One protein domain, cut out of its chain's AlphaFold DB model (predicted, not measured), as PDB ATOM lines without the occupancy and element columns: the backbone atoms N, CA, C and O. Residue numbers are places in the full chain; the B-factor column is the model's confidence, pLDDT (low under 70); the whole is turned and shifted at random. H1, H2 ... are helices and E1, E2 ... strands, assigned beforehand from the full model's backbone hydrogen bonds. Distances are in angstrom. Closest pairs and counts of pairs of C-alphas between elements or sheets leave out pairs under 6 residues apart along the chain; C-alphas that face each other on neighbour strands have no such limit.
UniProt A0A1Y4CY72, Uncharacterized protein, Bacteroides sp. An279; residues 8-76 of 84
ATOM      1  N   VAL A   8       0.413-110.272  19.869       93.38
ATOM      2  CA  VAL A   8      -0.340-110.782  21.011       93.38
ATOM      3  C   VAL A   8      -1.250-111.905  20.532       93.38
ATOM      4  O   VAL A   8      -1.963-111.755  19.536       93.38
ATOM      5  N   LEU A   9      -1.220-113.038  21.233       92.94
ATOM      6  CA  LEU A   9      -2.125-114.155  20.990       92.94
ATOM      7  C   LEU A   9      -3.466-113.869  21.659       92.94
ATOM      8  O   LEU A   9      -3.530-113.695  22.872       92.94
ATOM      9  N   VAL A  10      -4.540-113.842  20.876       94.19
ATOM     10  CA  VAL A  10      -5.884-113.549  21.375       94.19
ATOM     11  C   VAL A  10      -6.896-114.606  20.957       94.19
ATOM     12  O   VAL A  10      -6.768-115.274  19.927       94.19
ATOM     13  N   CYS A  11      -7.964-114.718  21.737       93.56
ATOM     14  CA  CYS A  11      -9.171-115.437  21.347       93.56
ATOM     15  C   CYS A  11     -10.414-114.670  21.803       93.56
ATOM     16  O   CYS A  11     -10.325-113.698  22.562       93.56
ATOM     17  N   ARG A  12     -11.590-115.080  21.322       93.31
ATOM     18  CA  ARG A  12     -12.845-114.498  21.804       93.31
ATOM     19  C   ARG A  12     -13.032-114.832  23.276       93.31
ATOM     20  O   ARG A  12     -12.941-115.992  23.672       93.31
ATOM     21  N   LYS A  13     -13.383-113.822  24.069       92.56
ATOM     22  CA  LYS A  13     -13.583-113.957  25.515       92.56
ATOM     23  C   LYS A  13     -14.584-115.060  25.861       92.56
ATOM     24  O   LYS A  13     -14.316-115.898  26.713       92.56
ATOM     25  N   ASN A  14     -15.707-115.089  25.144       90.38
ATOM     26  CA  ASN A  14     -16.751-116.089  25.345       90.38
ATOM     27  C   ASN A  14     -16.249-117.520  25.082       90.38
ATOM     28  O   ASN A  14     -16.628-118.447  25.790       90.38
ATOM     29  N   ASP A  15     -15.388-117.713  24.088       89.94
ATOM     30  CA  ASP A  15     -14.854-119.030  23.740       89.94
ATOM     31  C   ASP A  15     -13.885-119.526  24.827       89.94
ATOM     32  O   ASP A  15     -13.965-120.675  25.270       89.94
ATOM     33  N   TYR A  16     -13.035-118.627  25.333       89.19
ATOM     34  CA  TYR A  16     -12.137-118.913  26.450       89.19
ATOM     35  C   TYR A  16     -12.887-119.263  27.738       89.19
ATOM     36  O   TYR A  16     -12.607-120.287  28.360       89.19
ATOM     37  N   GLU A  17     -13.869-118.445  28.125       88.12
ATOM     38  CA  GLU A  17     -14.651-118.638  29.353       88.12
ATOM     39  C   GLU A  17     -15.439-119.953  29.342       88.12
ATOM     40  O   GLU A  17     -15.626-120.578  30.387       88.12
ATOM     41  N   ASN A  18     -15.859-120.408  28.161       86.56
ATOM     42  CA  ASN A  18     -16.546-121.685  27.997       86.56
ATOM     43  C   ASN A  18     -15.587-122.880  27.843       86.56
ATOM     44  O   ASN A  18     -16.054-124.012  27.733       86.56
ATOM     45  N   GLY A  19     -14.266-122.661  27.832       82.50
ATOM     46  CA  GLY A  19     -13.263-123.711  27.618       82.50
ATOM     47  C   GLY A  19     -13.337-124.350  26.227       82.50
ATOM     48  O   GLY A  19     -12.850-125.462  26.022       82.50
ATOM     49  N   ILE A  20     -13.973-123.666  25.277       82.00
ATOM     50  CA  ILE A  20     -14.171-124.112  23.902       82.00
ATOM     51  C   ILE A  20     -13.626-122.987  23.035       82.00
ATOM     52  O   ILE A  20     -14.385-122.146  22.563       82.00
ATOM     53  N   ILE A  21     -12.300-122.964  22.852       76.81
ATOM     54  CA  ILE A  21     -11.633-122.078  21.890       76.81
ATOM     55  C   ILE A  21     -12.053-122.548  20.494       76.81
ATOM     56  O   ILE A  21     -11.386-123.367  19.867       76.81
ATOM     57  N   GLY A  22     -13.255-122.135  20.092       68.00
ATOM     58  CA  GLY A  22     -13.970-122.643  18.934       68.00
ATOM     59  C   GLY A  22     -13.424-122.029  17.660       68.00
ATOM     60  O   GLY A  22     -12.750-122.713  16.894       68.00
ATOM     61  N   ASP A  23     -13.674-120.727  17.476       65.50
ATOM     62  CA  ASP A  23     -13.340-119.979  16.249       65.50
ATOM     63  C   ASP A  23     -11.825-119.805  16.024       65.50
ATOM     64  O   ASP A  23     -11.399-119.289  14.991       65.50
ATOM     65  N   GLY A  24     -11.012-120.286  16.965       83.69
ATOM     66  CA  GLY A  24      -9.566-120.379  16.858       83.69
ATOM     67  C   GLY A  24      -8.817-119.315  17.652       83.69
ATOM     68  O   GLY A  24      -9.389-118.476  18.349       83.69
ATOM     69  N   LEU A  25      -7.494-119.404  17.555       91.06
ATOM     70  CA  LEU A  25      -6.554-118.428  18.088       91.06
ATOM     71  C   LEU A  25      -6.158-117.460  16.973       91.06
ATOM     72  O   LEU A  25      -5.967-117.866  15.823       91.06
ATOM     73  N   PHE A  26      -5.996-116.192  17.316       93.50
ATOM     74  CA  PHE A  26      -5.604-115.141  16.385       93.50
ATOM     75  C   PHE A  26      -4.376-114.422  16.916       93.50
ATOM     76  O   PHE A  26      -4.179-114.334  18.125       93.50
ATOM     77  N   LEU A  27      -3.561-113.890  16.014       93.25
ATOM     78  CA  LEU A  27      -2.520-112.938  16.387       93.25
ATOM     79  C   LEU A  27      -3.002-111.530  16.056       93.25
ATOM     80  O   LEU A  27      -3.657-111.332  15.035       93.25
ATOM     81  N   VAL A  28      -2.680-110.572  16.914       94.44
ATOM     82  CA  VAL A  28      -2.915-109.135  16.704       94.44
ATOM     83  C   VAL A  28      -1.586-108.420  16.890       94.44
ATOM     84  O   VAL A  28      -0.776-108.860  17.705       94.44
ATOM     85  N   SER A  29      -1.335-107.344  16.143       93.69
ATOM     86  CA  SER A  29      -0.153-106.508  16.385       93.69
ATOM     87  C   SER A  29      -0.171-105.977  17.821       93.69
ATOM     88  O   SER A  29      -1.200-105.494  18.294       93.69
ATOM     89  N   ARG A  30       0.964-106.039  18.523       93.44
ATOM     90  CA  ARG A  30       1.081-105.512  19.888       93.44
ATOM     91  C   ARG A  30       0.826-104.008  19.932       93.44
ATOM     92  O   ARG A  30       0.121-103.550  20.824       93.44
ATOM     93  N   GLU A  31       1.318-103.269  18.936       93.56
ATOM     94  CA  GLU A  31       1.044-101.834  18.785       93.56
ATOM     95  C   GLU A  31      -0.462-101.577  18.694       93.56
ATOM     96  O   GLU A  31      -0.995-100.740  19.419       93.56
ATOM     97  N   GLU A  32      -1.161-102.342  17.853       93.81
ATOM     98  CA  GLU A  32      -2.608-102.214  17.727       93.81
ATOM     99  C   GLU A  32      -3.310-102.619  19.011       93.81
ATOM    100  O   GLU A  32      -4.260-101.949  19.379       93.81
ATOM    101  N   TRP A  33      -2.886-103.687  19.692       94.44
ATOM    102  CA  TRP A  33      -3.535-104.204  20.898       94.44
ATOM    103  C   TRP A  33      -3.429-103.228  22.074       94.44
ATOM    104  O   TRP A  33      -4.456-102.881  22.666       94.44
ATOM    105  N   GLU A  34      -2.221-102.733  22.345       92.56
ATOM    106  CA  GLU A  34      -1.899-101.839  23.464       92.56
ATOM    107  C   GLU A  34      -2.386-100.399  23.248       92.56
ATOM    108  O   GLU A  34      -2.516 -99.639  24.209       92.56
ATOM    109  N   ASP A  35      -2.705-100.016  22.011       91.06
ATOM    110  CA  ASP A  35      -3.285 -98.713  21.700       91.06
ATOM    111  C   ASP A  35      -4.702 -98.578  22.291       91.06
ATOM    112  O   ASP A  35      -5.685 -99.155  21.806       91.06
ATOM    113  N   THR A  36      -4.800 -97.801  23.370       80.50
ATOM    114  CA  THR A  36      -6.048 -97.527  24.094       80.50
ATOM    115  C   THR A  36      -6.796 -96.297  23.585       80.50
ATOM    116  O   THR A  36      -7.800 -95.912  24.188       80.50
ATOM    117  N   ASP A  37      -6.320 -95.634  22.529       81.06
ATOM    118  CA  ASP A  37      -7.034 -94.482  21.993       81.06
ATOM    119  C   ASP A  37      -8.352 -94.935  21.357       81.06
ATOM    120  O   ASP A  37      -8.381 -95.564  20.298       81.06
ATOM    121  N   ASP A  38      -9.468 -94.531  21.958       66.75
ATOM    122  CA  ASP A  38     -10.820 -94.886  21.512       66.75
ATOM    123  C   ASP A  38     -11.310 -94.005  20.343       66.75
ATOM    124  O   ASP A  38     -12.473 -93.598  20.246       66.75
ATOM    125  N   TYR A  39     -10.400 -93.648  19.431       74.38
ATOM    126  CA  TYR A  39     -10.796 -93.010  18.184       74.38
ATOM    127  C   TYR A  39     -11.626 -94.008  17.381       74.38
ATOM    128  O   TYR A  39     -11.105 -94.993  16.869       74.38
ATOM    129  N   SER A  40     -12.912 -93.694  17.204       68.12
ATOM    130  CA  SER A  40     -13.916 -94.529  16.514       68.12
ATOM    131  C   SER A  40     -13.562 -95.011  15.094       68.12
ATOM    132  O   SER A  40     -14.285 -95.835  14.538       68.12
ATOM    133  N   ILE A  41     -12.475 -94.508  14.504       82.56
ATOM    134  CA  ILE A  41     -11.977 -94.895  13.180       82.56
ATOM    135  C   ILE A  41     -10.850 -95.937  13.222       82.56
ATOM    136  O   ILE A  41     -10.501 -96.463  12.168       82.56
ATOM    137  N   LYS A  42     -10.254 -96.212  14.391       91.12
ATOM    138  CA  LYS A  42      -9.144 -97.162  14.513       91.12
ATOM    139  C   LYS A  42      -9.651 -98.601  14.455       91.12
ATOM    140  O   LYS A  42     -10.716 -98.936  14.985       91.12
ATOM    141  N   THR A  43      -8.857 -99.448  13.818       94.19
ATOM    142  CA  THR A  43      -9.140-100.866  13.617       94.19
ATOM    143  C   THR A  43      -7.922-101.700  13.955       94.19
ATOM    144  O   THR A  43      -6.808-101.220  13.791       94.19
ATOM    145  N   PHE A  44      -8.144-102.934  14.388       94.69
ATOM    146  CA  PHE A  44      -7.105-103.939  14.588       94.69
ATOM    147  C   PHE A  44      -7.368-105.136  13.678       94.69
ATOM    148  O   PHE A  44      -8.531-105.449  13.376       94.69
ATOM    149  N   ASP A  45      -6.298-105.806  13.266       95.44
ATOM    150  CA  ASP A  45      -6.381-106.973  12.397       95.44
ATOM    151  C   ASP A  45      -6.248-108.271  13.198       95.44
ATOM    152  O   ASP A  45      -5.287-108.496  13.931       95.44
ATOM    153  N   LEU A  46      -7.217-109.168  13.017       94.94
ATOM    154  CA  LEU A  46      -7.115-110.556  13.450       94.94
ATOM    155  C   LEU A  46      -6.379-111.347  12.376       94.94
ATOM    156  O   LEU A  46      -6.901-111.565  11.277       94.94
ATOM    157  N   LEU A  47      -5.179-111.809  12.698       93.00
ATOM    158  CA  LEU A  47      -4.346-112.597  11.801       93.00
ATOM    159  C   LEU A  47      -4.637-114.083  12.010       93.00
ATOM    160  O   LEU A  47      -4.648-114.578  13.142       93.00
ATOM    161  N   LEU A  48      -4.874-114.801  10.912       90.25
ATOM    162  CA  LEU A  48      -5.178-116.227  10.955       90.25
ATOM    163  C   LEU A  48      -3.953-117.010  11.436       90.25
ATOM    164  O   LEU A  48      -2.846-116.844  10.911       90.25
ATOM    165  N   THR A  49      -4.163-117.904  12.399       89.38
ATOM    166  CA  THR A  49      -3.103-118.770  12.917       89.38
ATOM    167  C   THR A  49      -3.326-120.232  12.554       89.38
ATOM    168  O   THR A  49      -4.435-120.672  12.254       89.38
ATOM    169  N   ALA A  50      -2.238-120.992  12.577       84.75
ATOM    170  CA  ALA A  50      -2.229-122.441  12.564       84.75
ATOM    171  C   ALA A  50      -1.621-122.940  13.878       84.75
ATOM    172  O   ALA A  50      -0.567-122.455  14.301       84.75
ATOM    173  N   VAL A  51      -2.261-123.932  14.496       81.56
ATOM    174  CA  VAL A  51      -1.737-124.626  15.676       81.56
ATOM    175  C   VAL A  51      -1.211-125.987  15.237       81.56
ATOM    176  O   VAL A  51      -1.978-126.866  14.850       81.56
ATOM    177  N   GLU A  52       0.103-126.172  15.302       82.12
ATOM    178  CA  GLU A  52       0.764-127.435  14.963       82.12
ATOM    179  C   GLU A  52       1.657-127.870  16.121       82.12
ATOM    180  O   GLU A  52       2.578-127.144  16.490       82.12
ATOM    181  N   ASN A  53       1.429-129.063  16.679       81.31
ATOM    182  CA  ASN A  53       2.220-129.604  17.795       81.31
ATOM    183  C   ASN A  53       2.350-128.619  18.978       81.31
ATOM    184  O   ASN A  53       3.440-128.442  19.515       81.31
ATOM    185  N   ASN A  54       1.244-127.967  19.357       78.31
ATOM    186  CA  ASN A  54       1.183-126.917  20.387       78.31
ATOM    187  C   ASN A  54       2.001-125.651  20.074       78.31
ATOM    188  O   ASN A  54       2.266-124.854  20.966       78.31
ATOM    189  N   VAL A  55       2.391-125.444  18.816       80.81
ATOM    190  CA  VAL A  55       3.047-124.216  18.363       80.81
ATOM    191  C   VAL A  55       2.066-123.416  17.523       80.81
ATOM    192  O   VAL A  55       1.594-123.894  16.491       80.81
ATOM    193  N   VAL A  56       1.812-122.177  17.938       82.62
ATOM    194  CA  VAL A  56       1.057-121.207  17.144       82.62
ATOM    195  C   VAL A  56       1.980-120.595  16.087       82.62
ATOM    196  O   VAL A  56       3.117-120.183  16.356       82.62
ATOM    197  N   LYS A  57       1.508-120.559  14.846       82.69
ATOM    198  CA  LYS A  57       2.200-119.958  13.702       82.69
ATOM    199  C   LYS A  57       1.217-119.090  12.928       82.69
ATOM    200  O   LYS A  57       0.034-119.406  12.882       82.69
ATOM    201  N   LEU A  58       1.706-118.043  12.269       83.44
ATOM    202  CA  LEU A  58       0.911-117.341  11.262       83.44
ATOM    203  C   LEU A  58       0.591-118.305  10.121       83.44
ATOM    204  O   LEU A  58       1.479-119.029   9.662       83.44
ATOM    205  N   TYR A  59      -0.665-118.324   9.684       78.81
ATOM    206  CA  TYR A  59      -1.072-119.123   8.540       78.81
ATOM    207  C   TYR A  59      -0.479-118.497   7.266       78.81
ATOM    208  O   TYR A  59      -0.830-117.360   6.934       78.81
ATOM    209  N   PRO A  60       0.425-119.187   6.548       72.19
ATOM    210  CA  PRO A  60       1.057-118.608   5.375       72.19
ATOM    211  C   PRO A  60       0.085-118.624   4.193       72.19
ATOM    212  O   PRO A  60      -0.452-119.667   3.811       72.19
ATOM    213  N   ALA A  61      -0.108-117.469   3.562       74.69
ATOM    214  CA  ALA A  61      -0.650-117.420   2.211       74.69
ATOM    215  C   ALA A  61       0.348-118.065   1.217       74.69
ATOM    216  O   ALA A  61       1.535-118.183   1.529       74.69
ATOM    217  N   PRO A  62      -0.071-118.443  -0.009       75.50
ATOM    218  CA  PRO A  62       0.809-119.080  -1.004       75.50
ATOM    219  C   PRO A  62       2.095-118.303  -1.348       75.50
ATOM    220  O   PRO A  62       3.027-118.865  -1.912       75.50
ATOM    221  N   ASN A  63       2.144-117.009  -1.027       80.31
ATOM    222  CA  ASN A  63       3.277-116.102  -1.207       80.31
ATOM    223  C   ASN A  63       4.022-115.774   0.106       80.31
ATOM    224  O   ASN A  63       4.754-114.787   0.143       80.31
ATOM    225  N   ASN A  64       3.814-116.542   1.180       72.12
ATOM    226  CA  ASN A  64       4.264-116.249   2.547       72.12
ATOM    227  C   ASN A  64       3.714-114.938   3.144       72.12
ATOM    228  O   ASN A  64       4.244-114.463   4.147       72.12
ATOM    229  N   ALA A  65       2.662-114.345   2.570       79.25
ATOM    230  CA  ALA A  65       1.995-113.214   3.207       79.25
ATOM    231  C   ALA A  65       1.178-113.669   4.421       79.25
ATOM    232  O   ALA A  65       0.707-114.809   4.490       79.25
ATOM    233  N   VAL A  66       0.988-112.745   5.358       82.00
ATOM    234  CA  VAL A  66       0.084-112.935   6.488       82.00
ATOM    235  C   VAL A  66      -1.360-112.837   6.004       82.00
ATOM    236  O   VAL A  66      -1.705-111.948   5.225       82.00
ATOM    237  N   VAL A  67      -2.207-113.757   6.462       87.44
ATOM    238  CA  VAL A  67      -3.638-113.740   6.160       87.44
ATOM    239  C   VAL A  67      -4.373-112.972   7.251       87.44
ATOM    240  O   VAL A  67      -4.465-113.436   8.387       87.44
ATOM    241  N   ILE A  68      -4.933-111.821   6.887       91.44
ATOM    242  CA  ILE A  68      -5.906-111.114   7.721       91.44
ATOM    243  C   ILE A  68      -7.221-111.891   7.633       91.44
ATOM    244  O   ILE A  68      -7.824-111.991   6.564       91.44
ATOM    245  N   PHE A  69      -7.645-112.474   8.750       91.88
ATOM    246  CA  PHE A  69      -8.939-113.138   8.866       91.88
ATOM    247  C   PHE A  69     -10.066-112.106   8.902       91.88
ATOM    248  O   PHE A  69     -11.063-112.243   8.191       91.88
ATOM    249  N   GLN A  70      -9.901-111.065   9.721       93.69
ATOM    250  CA  GLN A  70     -10.894-110.014   9.883       93.69
ATOM    251  C   GLN A  70     -10.262-108.732  10.432       93.69
ATOM    252  O   GLN A  70      -9.491-108.788  11.383       93.69
ATOM    253  N   THR A  71     -10.667-107.586   9.891       95.38
ATOM    254  CA  THR A  71     -10.377-106.261  10.455       95.38
ATOM    255  C   THR A  71     -11.572-105.795  11.287       95.38
ATOM    256  O   THR A  71     -12.711-105.827  10.808       95.38
ATOM    257  N   LEU A  72     -11.338-105.371  12.528       94.56
ATOM    258  CA  LEU A  72     -12.384-104.982  13.480       94.56
ATOM    259  C   LEU A  72     -12.121-103.593  14.068       94.56
ATOM    260  O   LEU A  72     -10.967-103.234  14.279       94.56
ATOM    261  N   PRO A  73     -13.162-102.801  14.388       93.81
ATOM    262  CA  PRO A  73     -12.970-101.536  15.090       93.81
ATOM    263  C   PRO A  73     -12.446-101.779  16.509       93.81
ATOM    264  O   PRO A  73     -12.825-102.762  17.144       93.81
ATOM    265  N   TYR A  74     -11.638-100.865  17.048       93.44
ATOM    266  CA  TYR A  74     -11.068-100.991  18.400       93.44
ATOM    267  C   TYR A  74     -12.111-101.205  19.504       93.44
ATOM    268  O   TYR A  74     -11.852-101.934  20.459       93.44
ATOM    269  N   SER A  75     -13.326-100.676  19.331       90.75
ATOM    270  CA  SER A  75     -14.460-100.919  20.234       90.75
ATOM    271  C   SER A  75     -14.814-102.403  20.407       90.75
ATOM    272  O   SER A  75     -15.510-102.764  21.354       90.75
ATOM    273  N   LYS A  76     -14.330-103.276  19.515       93.06
ATOM    274  CA  LYS A  76     -14.489-104.729  19.584       93.06
ATOM    275  C   LYS A  76     -13.398-105.464  20.346       93.06
ATOM    276  O   LYS A  76     -13.616-106.630  20.649       93.06
TER     277      LYS A  76
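Overview. This is residues 8 to 76 of the 84 residues of an uncharacterized protein of Bacteroides sp. An279 (UniProt A0A1Y4CY72). A single strongly twisted sheet is built along one long strand, E3, with E2 and then E1 on one side of it and E4 and E5 sharing its other side, one near each end. The short helix H2 packs beside the strands on the sheet, while the short helix H1 lies away from the sheet, just past the end of E1. The printed part has 69 residues, with two named helices and five named strands: along the chain E1 is followed by H1, then come E2 and H2, and then E3, E4 and E5; the sheet is branched, its neighbour pairs E1 and E2, E2 and E3, E3 and E4, and E3 and E5 are each antiparallel, and the class is mixed, helices and strands. The whole is only just compact, close to loose, with a radius of gyration of the C-alphas of 12.9 A, and flat, spanning 38 by 35 by 16 A.

Along the chain. E3, residues 43 to 52, is the longest strand at 28.4 A, from C-alpha 43 at (-9.140, -100.866, 13.617) to C-alpha 52 at (0.764, -127.435, 14.963). E2 is residues 26 to 29, 10.2 A, and E1 is residues 8 to 12, 13.1 A, beginning at C-alpha 8 at (-0.340, -110.782, 21.011). E4 is residues 55 to 58, 10.1 A. E5 is residues 68 to 73, 14.0 A, ending at C-alpha 73 at (-12.970, -101.536, 15.090). H1 is residues 13 to 17, 6.1 A, and H2 is residues 30 to 34, 5.9 A.

Arrangement. E3 has a staggered pairing: with E5 over residues 43 to 47, with E2 over 47 to 48 and with E4 over 49 to 52. E3 and E5 are antiparallel at 147 degrees, with N 44 and O 72 2.8 A apart, within hydrogen-bond range. E3 and E4 form a hairpin at 134 degrees, with N 50 and O 57 at 2.8 A. On the other side of E3, E2 is antiparallel at 133 degrees, with N 47 and O 27 at 2.8 A. E1 and E2 are antiparallel at 133 degrees, with N 10 and O 26 at 2.8 A. E1, E4 and E5 are edge strands. H2 is on the sheet at a height of 6.8 A, over none of the strands, but only just, with 2 of its C-alphas falling on E2; the closest C-alphas of H2 and E3, those of Glu 32 and Phe 44, are 5.7 A apart. H1 is not on the sheet and is apart from H2, E3, E4 and E5. In H1 and H2 every O i to N i+4 pair is within hydrogen-bond range.

Size, cuts and confidence. The two C-alphas farthest apart, those of Tyr 39 and Asn 53, are 38.8 A apart. The printed part has no cut, and no link is long. The mean pLDDT of the printed part is 86.4; residues 22 to 23, 38 and 40 are under 70.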